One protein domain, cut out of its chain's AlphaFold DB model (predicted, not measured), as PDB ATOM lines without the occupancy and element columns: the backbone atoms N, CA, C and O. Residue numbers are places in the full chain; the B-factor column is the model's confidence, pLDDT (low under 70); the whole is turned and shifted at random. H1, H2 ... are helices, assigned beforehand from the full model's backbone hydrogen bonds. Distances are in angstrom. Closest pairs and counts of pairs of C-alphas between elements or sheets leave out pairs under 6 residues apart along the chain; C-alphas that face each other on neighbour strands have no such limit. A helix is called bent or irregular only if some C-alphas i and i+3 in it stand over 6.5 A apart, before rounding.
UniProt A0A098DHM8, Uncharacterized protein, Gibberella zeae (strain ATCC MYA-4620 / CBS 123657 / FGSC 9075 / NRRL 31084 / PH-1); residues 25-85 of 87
ATOM      1  N   GLN A  25     127.381 117.893  87.739       94.38
ATOM      2  CA  GLN A  25     126.533 118.738  88.567       94.38
ATOM      3  C   GLN A  25     127.344 119.288  89.744       94.38
ATOM      4  O   GLN A  25     128.038 118.540  90.426       94.38
ATOM      5  N   ILE A  26     127.247 120.597  89.978       95.19
ATOM      6  CA  ILE A  26     127.972 121.294  91.057       95.19
ATOM      7  C   ILE A  26     127.063 121.744  92.210       95.19
ATOM      8  O   ILE A  26     127.566 122.201  93.237       95.19
ATOM      9  N   GLY A  27     125.744 121.633  92.031       96.25
ATOM     10  CA  GLY A  27     124.737 122.039  93.004       96.25
ATOM     11  C   GLY A  27     123.360 122.261  92.381       96.25
ATOM     12  O   GLY A  27     123.105 121.848  91.247       96.25
ATOM     13  N   VAL A  28     122.487 122.916  93.141       96.94
ATOM     14  CA  VAL A  28     121.143 123.351  92.741       96.94
ATOM     15  C   VAL A  28     120.880 124.769  93.249       96.94
ATOM     16  O   VAL A  28     121.463 125.192  94.244       96.94
ATOM     17  N   ILE A  29     119.998 125.502  92.573       96.56
ATOM     18  CA  ILE A  29     119.503 126.809  93.025       96.56
ATOM     19  C   ILE A  29     117.993 126.720  93.250       96.56
ATOM     20  O   ILE A  29     117.310 125.944  92.577       96.56
ATOM     21  N   ALA A  30     117.451 127.527  94.161       95.88
ATOM     22  CA  ALA A  30     116.004 127.679  94.266       95.88
ATOM     23  C   ALA A  30     115.458 128.369  93.005       95.88
ATOM     24  O   ALA A  30     116.088 129.276  92.464       95.88
ATOM     25  N   ALA A  31     114.256 127.996  92.552       93.94
ATOM     26  CA  ALA A  31     113.664 128.576  91.339       93.94
ATOM     27  C   ALA A  31     113.575 130.118  91.405       93.94
ATOM     28  O   ALA A  31     113.880 130.813  90.432       93.94
ATOM     29  N   ASN A  32     113.253 130.653  92.588       95.88
ATOM     30  CA  ASN A  32     113.142 132.093  92.831       95.88
ATOM     31  C   ASN A  32     114.503 132.808  92.943       95.88
ATOM     32  O   ASN A  32     114.552 134.032  92.855       95.88
ATOM     33  N   ASP A  33     115.611 132.072  93.073       96.75
ATOM     34  CA  ASP A  33     116.960 132.637  93.184       96.75
ATOM     35  C   ASP A  33     117.635 132.870  91.827       96.75
ATOM     36  O   ASP A  33     118.749 133.385  91.779       96.75
ATOM     37  N   THR A  34     116.966 132.584  90.705       93.81
ATOM     38  CA  THR A  34     117.523 132.795  89.355       93.81
ATOM     39  C   THR A  34     118.047 134.226  89.147       93.81
ATOM     40  O   THR A  34     119.102 134.428  88.542       93.81
ATOM     41  N   HIS A  35     117.356 135.238  89.686       95.69
ATOM     42  CA  HIS A  35     117.812 136.630  89.611       95.69
ATOM     43  C   HIS A  35     119.034 136.894  90.505       95.69
ATOM     44  O   HIS A  35     119.928 137.644  90.119       95.69
ATOM     45  N   ARG A  36     119.102 136.272  91.689       97.50
ATOM     46  CA  ARG A  36     120.256 136.384  92.596       97.50
ATOM     47  C   ARG A  36     121.483 135.697  92.006       97.50
ATOM     48  O   ARG A  36     122.554 136.289  92.006       97.50
ATOM     49  N   PHE A  37     121.307 134.513  91.419       96.62
ATOM     50  CA  PHE A  37     122.351 133.811  90.676       96.62
ATOM     51  C   PHE A  37     122.951 134.705  89.586       96.62
ATOM     52  O   PHE A  37     124.162 134.916  89.556       96.62
ATOM     53  N   ARG A  38     122.095 135.298  88.741       95.69
ATOM     54  CA  ARG A  38     122.535 136.225  87.691       95.69
ATOM     55  C   ARG A  38     123.293 137.417  88.270       95.69
ATOM     56  O   ARG A  38     124.379 137.719  87.786       95.69
ATOM     57  N   ALA A  39     122.744 138.063  89.299       96.81
ATOM     58  CA  ALA A  39     123.368 139.226  89.920       96.81
ATOM     59  C   ALA A  39     124.770 138.902  90.462       96.81
ATOM     60  O   ALA A  39     125.690 139.696  90.285       96.81
ATOM     61  N   VAL A  40     124.969 137.716  91.050       97.44
ATOM     62  CA  VAL A  40     126.298 137.266  91.491       97.44
ATOM     63  C   VAL A  40     127.250 137.096  90.307       97.44
ATOM     64  O   VAL A  40     128.349 137.653  90.341       97.44
ATOM     65  N   CYS A  41     126.832 136.402  89.242       96.38
ATOM     66  CA  CYS A  41     127.658 136.231  88.043       96.38
ATOM     67  C   CYS A  41     128.043 137.566  87.391       96.38
ATOM     68  O   CYS A  41     129.157 137.699  86.900       96.38
ATOM     69  N   GLU A  42     127.145 138.551  87.389       95.94
ATOM     70  CA  GLU A  42     127.412 139.888  86.846       95.94
ATOM     71  C   GLU A  42     128.304 140.728  87.776       95.94
ATOM     72  O   GLU A  42     129.109 141.526  87.297       95.94
ATOM     73  N   SER A  43     128.202 140.536  89.096       96.56
ATOM     74  CA  SER A  43     128.999 141.276  90.084       96.56
ATOM     75  C   SER A  43     130.477 140.872  90.111       96.56
ATOM     76  O   SER A  43     131.331 141.696  90.432       96.56
ATOM     77  N   ASN A  44     130.789 139.625  89.743       97.06
ATOM     78  CA  ASN A  44     132.155 139.178  89.504       97.06
ATOM     79  C   ASN A  44     132.461 139.319  88.005       97.06
ATOM     80  O   ASN A  44     132.031 138.470  87.229       97.06
ATOM     81  N   PRO A  45     133.184 140.348  87.536       94.19
ATOM     82  CA  PRO A  45     133.407 140.522  86.105       94.19
ATOM     83  C   PRO A  45     134.295 139.401  85.533       94.19
ATOM     84  O   PRO A  45     135.266 138.993  86.188       94.19
ATOM     85  N   PRO A  46     134.023 138.910  84.309       94.62
ATOM     86  CA  PRO A  46     134.873 137.929  83.638       94.62
ATOM     87  C   PRO A  46     136.269 138.501  83.338       94.62
ATOM     88  O   PRO A  46     136.461 139.719  83.335       94.62
ATOM     89  N   PRO A  47     137.271 137.648  83.052       95.00
ATOM     90  CA  PRO A  47     138.615 138.121  82.750       95.00
ATOM     91  C   PRO A  47     138.653 139.050  81.534       95.00
ATOM     92  O   PRO A  47     138.257 138.679  80.425       95.00
ATOM     93  N   GLU A  48     139.205 140.243  81.736       93.88
ATOM     94  CA  GLU A  48     139.434 141.216  80.673       93.88
ATOM     95  C   GLU A  48     140.453 140.701  79.637       93.88
ATOM     96  O   GLU A  48     141.094 139.653  79.787       93.88
ATOM     97  N   LYS A  49     140.651 141.461  78.552       95.00
ATOM     98  CA  LYS A  49     141.761 141.209  77.627       95.00
ATOM     99  C   LYS A  49     143.078 141.407  78.389       95.00
ATOM    100  O   LYS A  49     143.380 142.510  78.823       95.00
ATOM    101  N   GLN A  50     143.877 140.347  78.507       95.50
ATOM    102  CA  GLN A  50     145.115 140.355  79.305       95.50
ATOM    103  C   GLN A  50     146.400 140.469  78.475       95.50
ATOM    104  O   GLN A  50     147.459 140.796  79.010       95.50
ATOM    105  N   PHE A  51     146.315 140.231  77.164       95.44
ATOM    106  CA  PHE A  51     147.450 140.279  76.243       95.44
ATOM    107  C   PHE A  51     147.176 141.185  75.048       95.44
ATOM    108  O   PHE A  51     146.062 141.224  74.522       95.44
ATOM    109  N   ASN A  52     148.218 141.872  74.586       95.62
ATOM    110  CA  ASN A  52     148.259 142.544  73.298       95.62
ATOM    111  C   ASN A  52     149.355 141.900  72.437       95.62
ATOM    112  O   ASN A  52     150.546 142.150  72.632       95.62
ATOM    113  N   GLY A  53     148.952 141.005  71.529       93.44
ATOM    114  CA  GLY A  53     149.880 140.083  70.875       93.44
ATOM    115  C   GLY A  53     150.522 139.145  71.901       93.44
ATOM    116  O   GLY A  53     149.834 138.610  72.765       93.44
ATOM    117  N   ILE A  54     151.845 138.984  71.842       93.88
ATOM    118  CA  ILE A  54     152.605 138.145  72.787       93.88
ATOM    119  C   ILE A  54     152.887 138.826  74.139       93.88
ATOM    120  O   ILE A  54     153.419 138.194  75.049       93.88
ATOM    121  N   LYS A  55     152.580 140.123  74.284       96.25
ATOM    122  CA  LYS A  55     152.916 140.908  75.483       96.25
ATOM    123  C   LYS A  55     151.720 141.022  76.423       96.25
ATOM    124  O   LYS A  55     150.599 141.258  75.973       96.25
ATOM    125  N   ARG A  56     151.963 140.903  77.733       96.38
ATOM    126  CA  ARG A  56     150.954 141.212  78.762       96.38
ATOM    127  C   ARG A  56     150.595 142.696  78.713       96.38
ATOM    128  O   ARG A  56     151.481 143.527  78.539       96.38
ATOM    129  N   ILE A  57     149.312 143.005  78.883       96.06
ATOM    130  CA  ILE A  57     148.818 144.387  78.951       96.06
ATOM    131  C   ILE A  57     149.255 145.048  80.263       96.06
ATOM    132  O   ILE A  57     149.813 146.138  80.228       96.06
ATOM    133  N   ASP A  58     149.080 144.367  81.399       94.94
ATOM    134  CA  ASP A  58     149.662 144.770  82.685       94.94
ATOM    135  C   ASP A  58     150.466 143.594  83.261       94.94
ATOM    136  O   ASP A  58     149.877 142.629  83.753       94.94
ATOM    137  N   PRO A  59     151.808 143.628  83.197       94.69
ATOM    138  CA  PRO A  59     152.652 142.554  83.714       94.69
ATOM    139  C   PRO A  59     152.517 142.308  85.221       94.69
ATOM    140  O   PRO A  59     152.883 141.226  85.676       94.69
ATOM    141  N   ARG A  60     152.016 143.289  85.984       96.38
ATOM    142  CA  ARG A  60     151.875 143.211  87.447       96.38
ATOM    143  C   ARG A  60     150.594 142.503  87.870       96.38
ATOM    144  O   ARG A  60     150.524 142.005  88.990       96.38
ATOM    145  N   LYS A  61     149.580 142.463  87.000       92.94
ATOM    146  CA  LYS A  61     148.346 141.724  87.267       92.94
ATOM    147  C   LYS A  61     148.579 140.230  87.003       92.94
ATOM    148  O   LYS A  61     149.194 139.884  85.986       92.94
ATOM    149  N   PRO A  62     148.112 139.332  87.890       93.69
ATOM    150  CA  PRO A  62     148.151 137.904  87.619       93.69
ATOM    151  C   PRO A  62     147.286 137.578  86.401       93.69
ATOM    152  O   PRO A  62     146.350 138.307  86.066       93.69
ATOM    153  N   LEU A  63     147.611 136.469  85.736       94.38
ATOM    154  CA  LEU A  63     146.718 135.940  84.718       94.38
ATOM    155  C   LEU A  63     145.498 135.338  85.404       94.38
ATOM    156  O   LEU A  63     145.660 134.601  86.367       94.38
ATOM    157  N   ARG A  64     144.316 135.625  84.872       95.38
ATOM    158  CA  ARG A  64     143.046 135.064  85.320       95.38
ATOM    159  C   ARG A  64     142.335 134.426  84.139       95.38
ATOM    160  O   ARG A  64     142.067 135.079  83.131       95.38
ATOM    161  N   ARG A  65     142.056 133.135  84.220       94.62
ATOM    162  CA  ARG A  65     141.379 132.366  83.174       94.62
ATOM    163  C   ARG A  65     139.876 132.346  83.412       94.62
ATOM    164  O   ARG A  65     139.397 132.574  84.520       94.62
ATOM    165  N   CYS A  66     139.129 132.014  82.365       93.44
ATOM    166  CA  CYS A  66     137.682 131.826  82.455       93.44
ATOM    167  C   CYS A  66     137.317 130.744  83.518       93.44
ATOM    168  O   CYS A  66     136.293 130.868  84.180       93.44
ATOM    169  N   GLN A  67     138.167 129.728  83.753       93.75
ATOM    170  CA  GLN A  67     137.962 128.727  84.816       93.75
ATOM    171  C   GLN A  67     138.175 129.277  86.235       93.75
ATOM    172  O   GLN A  67     137.461 128.870  87.145       93.75
ATOM    173  N   GLU A  68     139.135 130.186  86.427       96.56
ATOM    174  CA  GLU A  68     139.373 130.823  87.732       96.56
ATOM    175  C   GLU A  68     138.178 131.704  88.098       96.56
ATOM    176  O   GLU A  68     137.597 131.537  89.163       96.56
ATOM    177  N   TRP A  69     137.695 132.505  87.142       96.75
ATOM    178  CA  TRP A  69     136.446 133.251  87.299       96.75
ATOM    179  C   TRP A  69     135.251 132.355  87.656       96.75
ATOM    180  O   TRP A  69     134.465 132.702  88.537       96.75
ATOM    181  N   ALA A  70     135.112 131.202  86.995       96.12
ATOM    182  CA  ALA A  70     134.027 130.271  87.287       96.12
ATOM    183  C   ALA A  70     134.130 129.718  88.717       96.12
ATOM    184  O   ALA A  70     133.129 129.705  89.423       96.12
ATOM    185  N   SER A  71     135.330 129.317  89.155       97.06
ATOM    186  CA  SER A  71     135.569 128.836  90.522       97.06
ATOM    187  C   SER A  71     135.222 129.901  91.560       97.06
ATOM    188  O   SER A  71     134.419 129.645  92.447       97.06
ATOM    189  N   GLU A  72     135.747 131.116  91.394       97.62
ATOM    190  CA  GLU A  72     135.487 132.239  92.301       97.62
ATOM    191  C   GLU A  72     133.987 132.565  92.382       97.62
ATOM    192  O   GLU A  72     133.439 132.781  93.457       97.62
ATOM    193  N   THR A  73     133.287 132.559  91.243       97.88
ATOM    194  CA  THR A  73     131.840 132.824  91.200       97.88
ATOM    195  C   THR A  73     131.041 131.721  91.892       97.88
ATOM    196  O   THR A  73     130.070 132.016  92.585       97.88
ATOM    197  N   ILE A  74     131.440 130.456  91.729       97.69
ATOM    198  CA  ILE A  74     130.831 129.317  92.431       97.69
ATOM    199  C   ILE A  74     130.996 129.469  93.946       97.69
ATOM    200  O   ILE A  74     130.039 129.220  94.680       97.69
ATOM    201  N   ASP A  75     132.168 129.901  94.406       98.19
ATOM    202  CA  ASP A  75     132.430 130.115  95.829       98.19
ATOM    203  C   ASP A  75     131.563 131.253  96.385       98.19
ATOM    204  O   ASP A  75     130.853 131.047  97.369       98.19
ATOM    205  N   ILE A  76     131.469 132.390  95.685       98.19
ATOM    206  CA  ILE A  76     130.577 133.502  96.070       98.19
ATOM    207  C   ILE A  76     129.109 133.042  96.124       98.19
ATOM    208  O   ILE A  76     128.373 133.381  97.051       98.19
ATOM    209  N   LEU A  77     128.658 132.252  95.144       98.19
ATOM    210  CA  LEU A  77     127.292 131.717  95.123       98.19
ATOM    211  C   LEU A  77     127.003 130.816  96.330       98.19
ATOM    212  O   LEU A  77     125.883 130.840  96.847       98.19
ATOM    213  N   ARG A  78     127.985 130.023  96.770       97.88
ATOM    214  CA  ARG A  78     127.869 129.168  97.960       97.88
ATOM    215  C   ARG A  78     127.854 129.990  99.241       97.88
ATOM    216  O   ARG A  78     126.987 129.773 100.081       97.88
ATOM    217  N   GLU A  79     128.755 130.960  99.367       97.88
ATOM    218  CA  GLU A  79     128.818 131.872 100.518       97.88
ATOM    219  C   GLU A  79     127.516 132.661 100.702       97.88
ATOM    220  O   GLU A  79     127.059 132.861 101.826       97.88
ATOM    221  N   GLN A  80     126.868 133.056  99.603       97.50
ATOM    222  CA  GLN A  80     125.575 133.751  99.627       97.50
ATOM    223  C   GLN A  80     124.360 132.817  99.773       97.50
ATOM    224  O   GLN A  80     123.213 133.282  99.724       97.50
ATOM    225  N   GLY A  81     124.581 131.506  99.908       96.81
ATOM    226  CA  GLY A  81     123.522 130.502 100.020       96.81
ATOM    227  C   GLY A  81     122.624 130.404  98.785       96.81
ATOM    228  O   GLY A  81     121.483 129.971  98.899       96.81
ATOM    229  N   VAL A  82     123.106 130.845  97.618       97.88
ATOM    230  CA  VAL A  82     122.377 130.758  96.343       97.88
ATOM    231  C   VAL A  82     122.577 129.382  95.717       97.88
ATOM    232  O   VAL A  82     121.616 128.763  95.266       97.88
ATOM    233  N   LEU A  83     123.825 128.900  95.686       97.94
ATOM    234  CA  LEU A  83     124.157 127.562  95.203       97.94
ATOM    235  C   LEU A  83     124.226 126.591  96.381       97.94
ATOM    236  O   LEU A  83     125.096 126.699  97.243       97.94
ATOM    237  N   LEU A  84     123.321 125.620  96.378       96.12
ATOM    238  CA  LEU A  84     123.208 124.581  97.392       96.12
ATOM    239  C   LEU A  84     123.818 123.277  96.876       96.12
ATOM    240  O   LEU A  84     123.853 123.034  95.667       96.12
ATOM    241  N   ASN A  85     124.270 122.413  97.783       93.00
ATOM    242  CA  ASN A  85     124.702 121.071  97.401       93.00
ATOM    243  C   ASN A  85     123.529 120.298  96.785       93.00
ATOM    244  O   ASN A  85     122.384 120.431  97.216       93.00
TER     245      ASN A  85
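This is residues 25 to 85 of the 87 residues of an uncharacterized protein of Gibberella zeae (strain ATCC MYA-4620 / CBS 123657 / FGSC 9075 / NRRL 31084 / PH-1) (UniProt A0A098DHM8). Two helices, H1 and H2, cross at a steep angle in one part of a rod-like shape, and the long loop between them, residues 44 to 65, reaches out to the other end and folds back. Near the loop's tip, residues 51 to 52 make a short antiparallel pairing with residues 55 to 56. The printed part has 61 residues, with two named helices in the order H1, H2 and no named strand; its class is all helix, though under half of the residues, 27 of 61, are in named elements. The whole is loose, with a radius of gyration of the C-alphas of 14.6 A, and spans 44 by 18 by 17 A.

H1, residues 31 to 43, touches H2, residues 66 to 79, with its residues 37 to 41 alone, and H2 touches H1 with residues 73 to 77 alone. Their closest C-alphas, those of Cys 41 and Thr 73, are 6.3 A apart. The two helices run opposite ways at a steep tilt of 51 degrees, and their centres are 12.8 A apart. In H2 every O i to N i+4 pair is within hydrogen-bond range; in H1, 7 of 9 are.

H1 runs from Ala 31, C-alpha at (113.664, 128.576, 91.339), to Ser 43, C-alpha at (128.999, 141.276, 90.084), a length of 20.0 A. It is irregular: C-alphas 32 and 35 are 7.3 A apart, and its line is a rough one. H2 runs 20.1 A from Cys 66 to Glu 79, whose C-alpha is at (128.818, 131.872, 100.518).

The two C-alphas farthest apart, those of Asn 32 and Ile 54, are 44.7 A apart. The first and last printed C-alphas, those of Gln 25 and Asn 85, are 9.3 A apart. The link from H1 to H2, 22 residues, is long. The printed part has no cut. Its mean pLDDT is 95.9, and no printed residue is under 70.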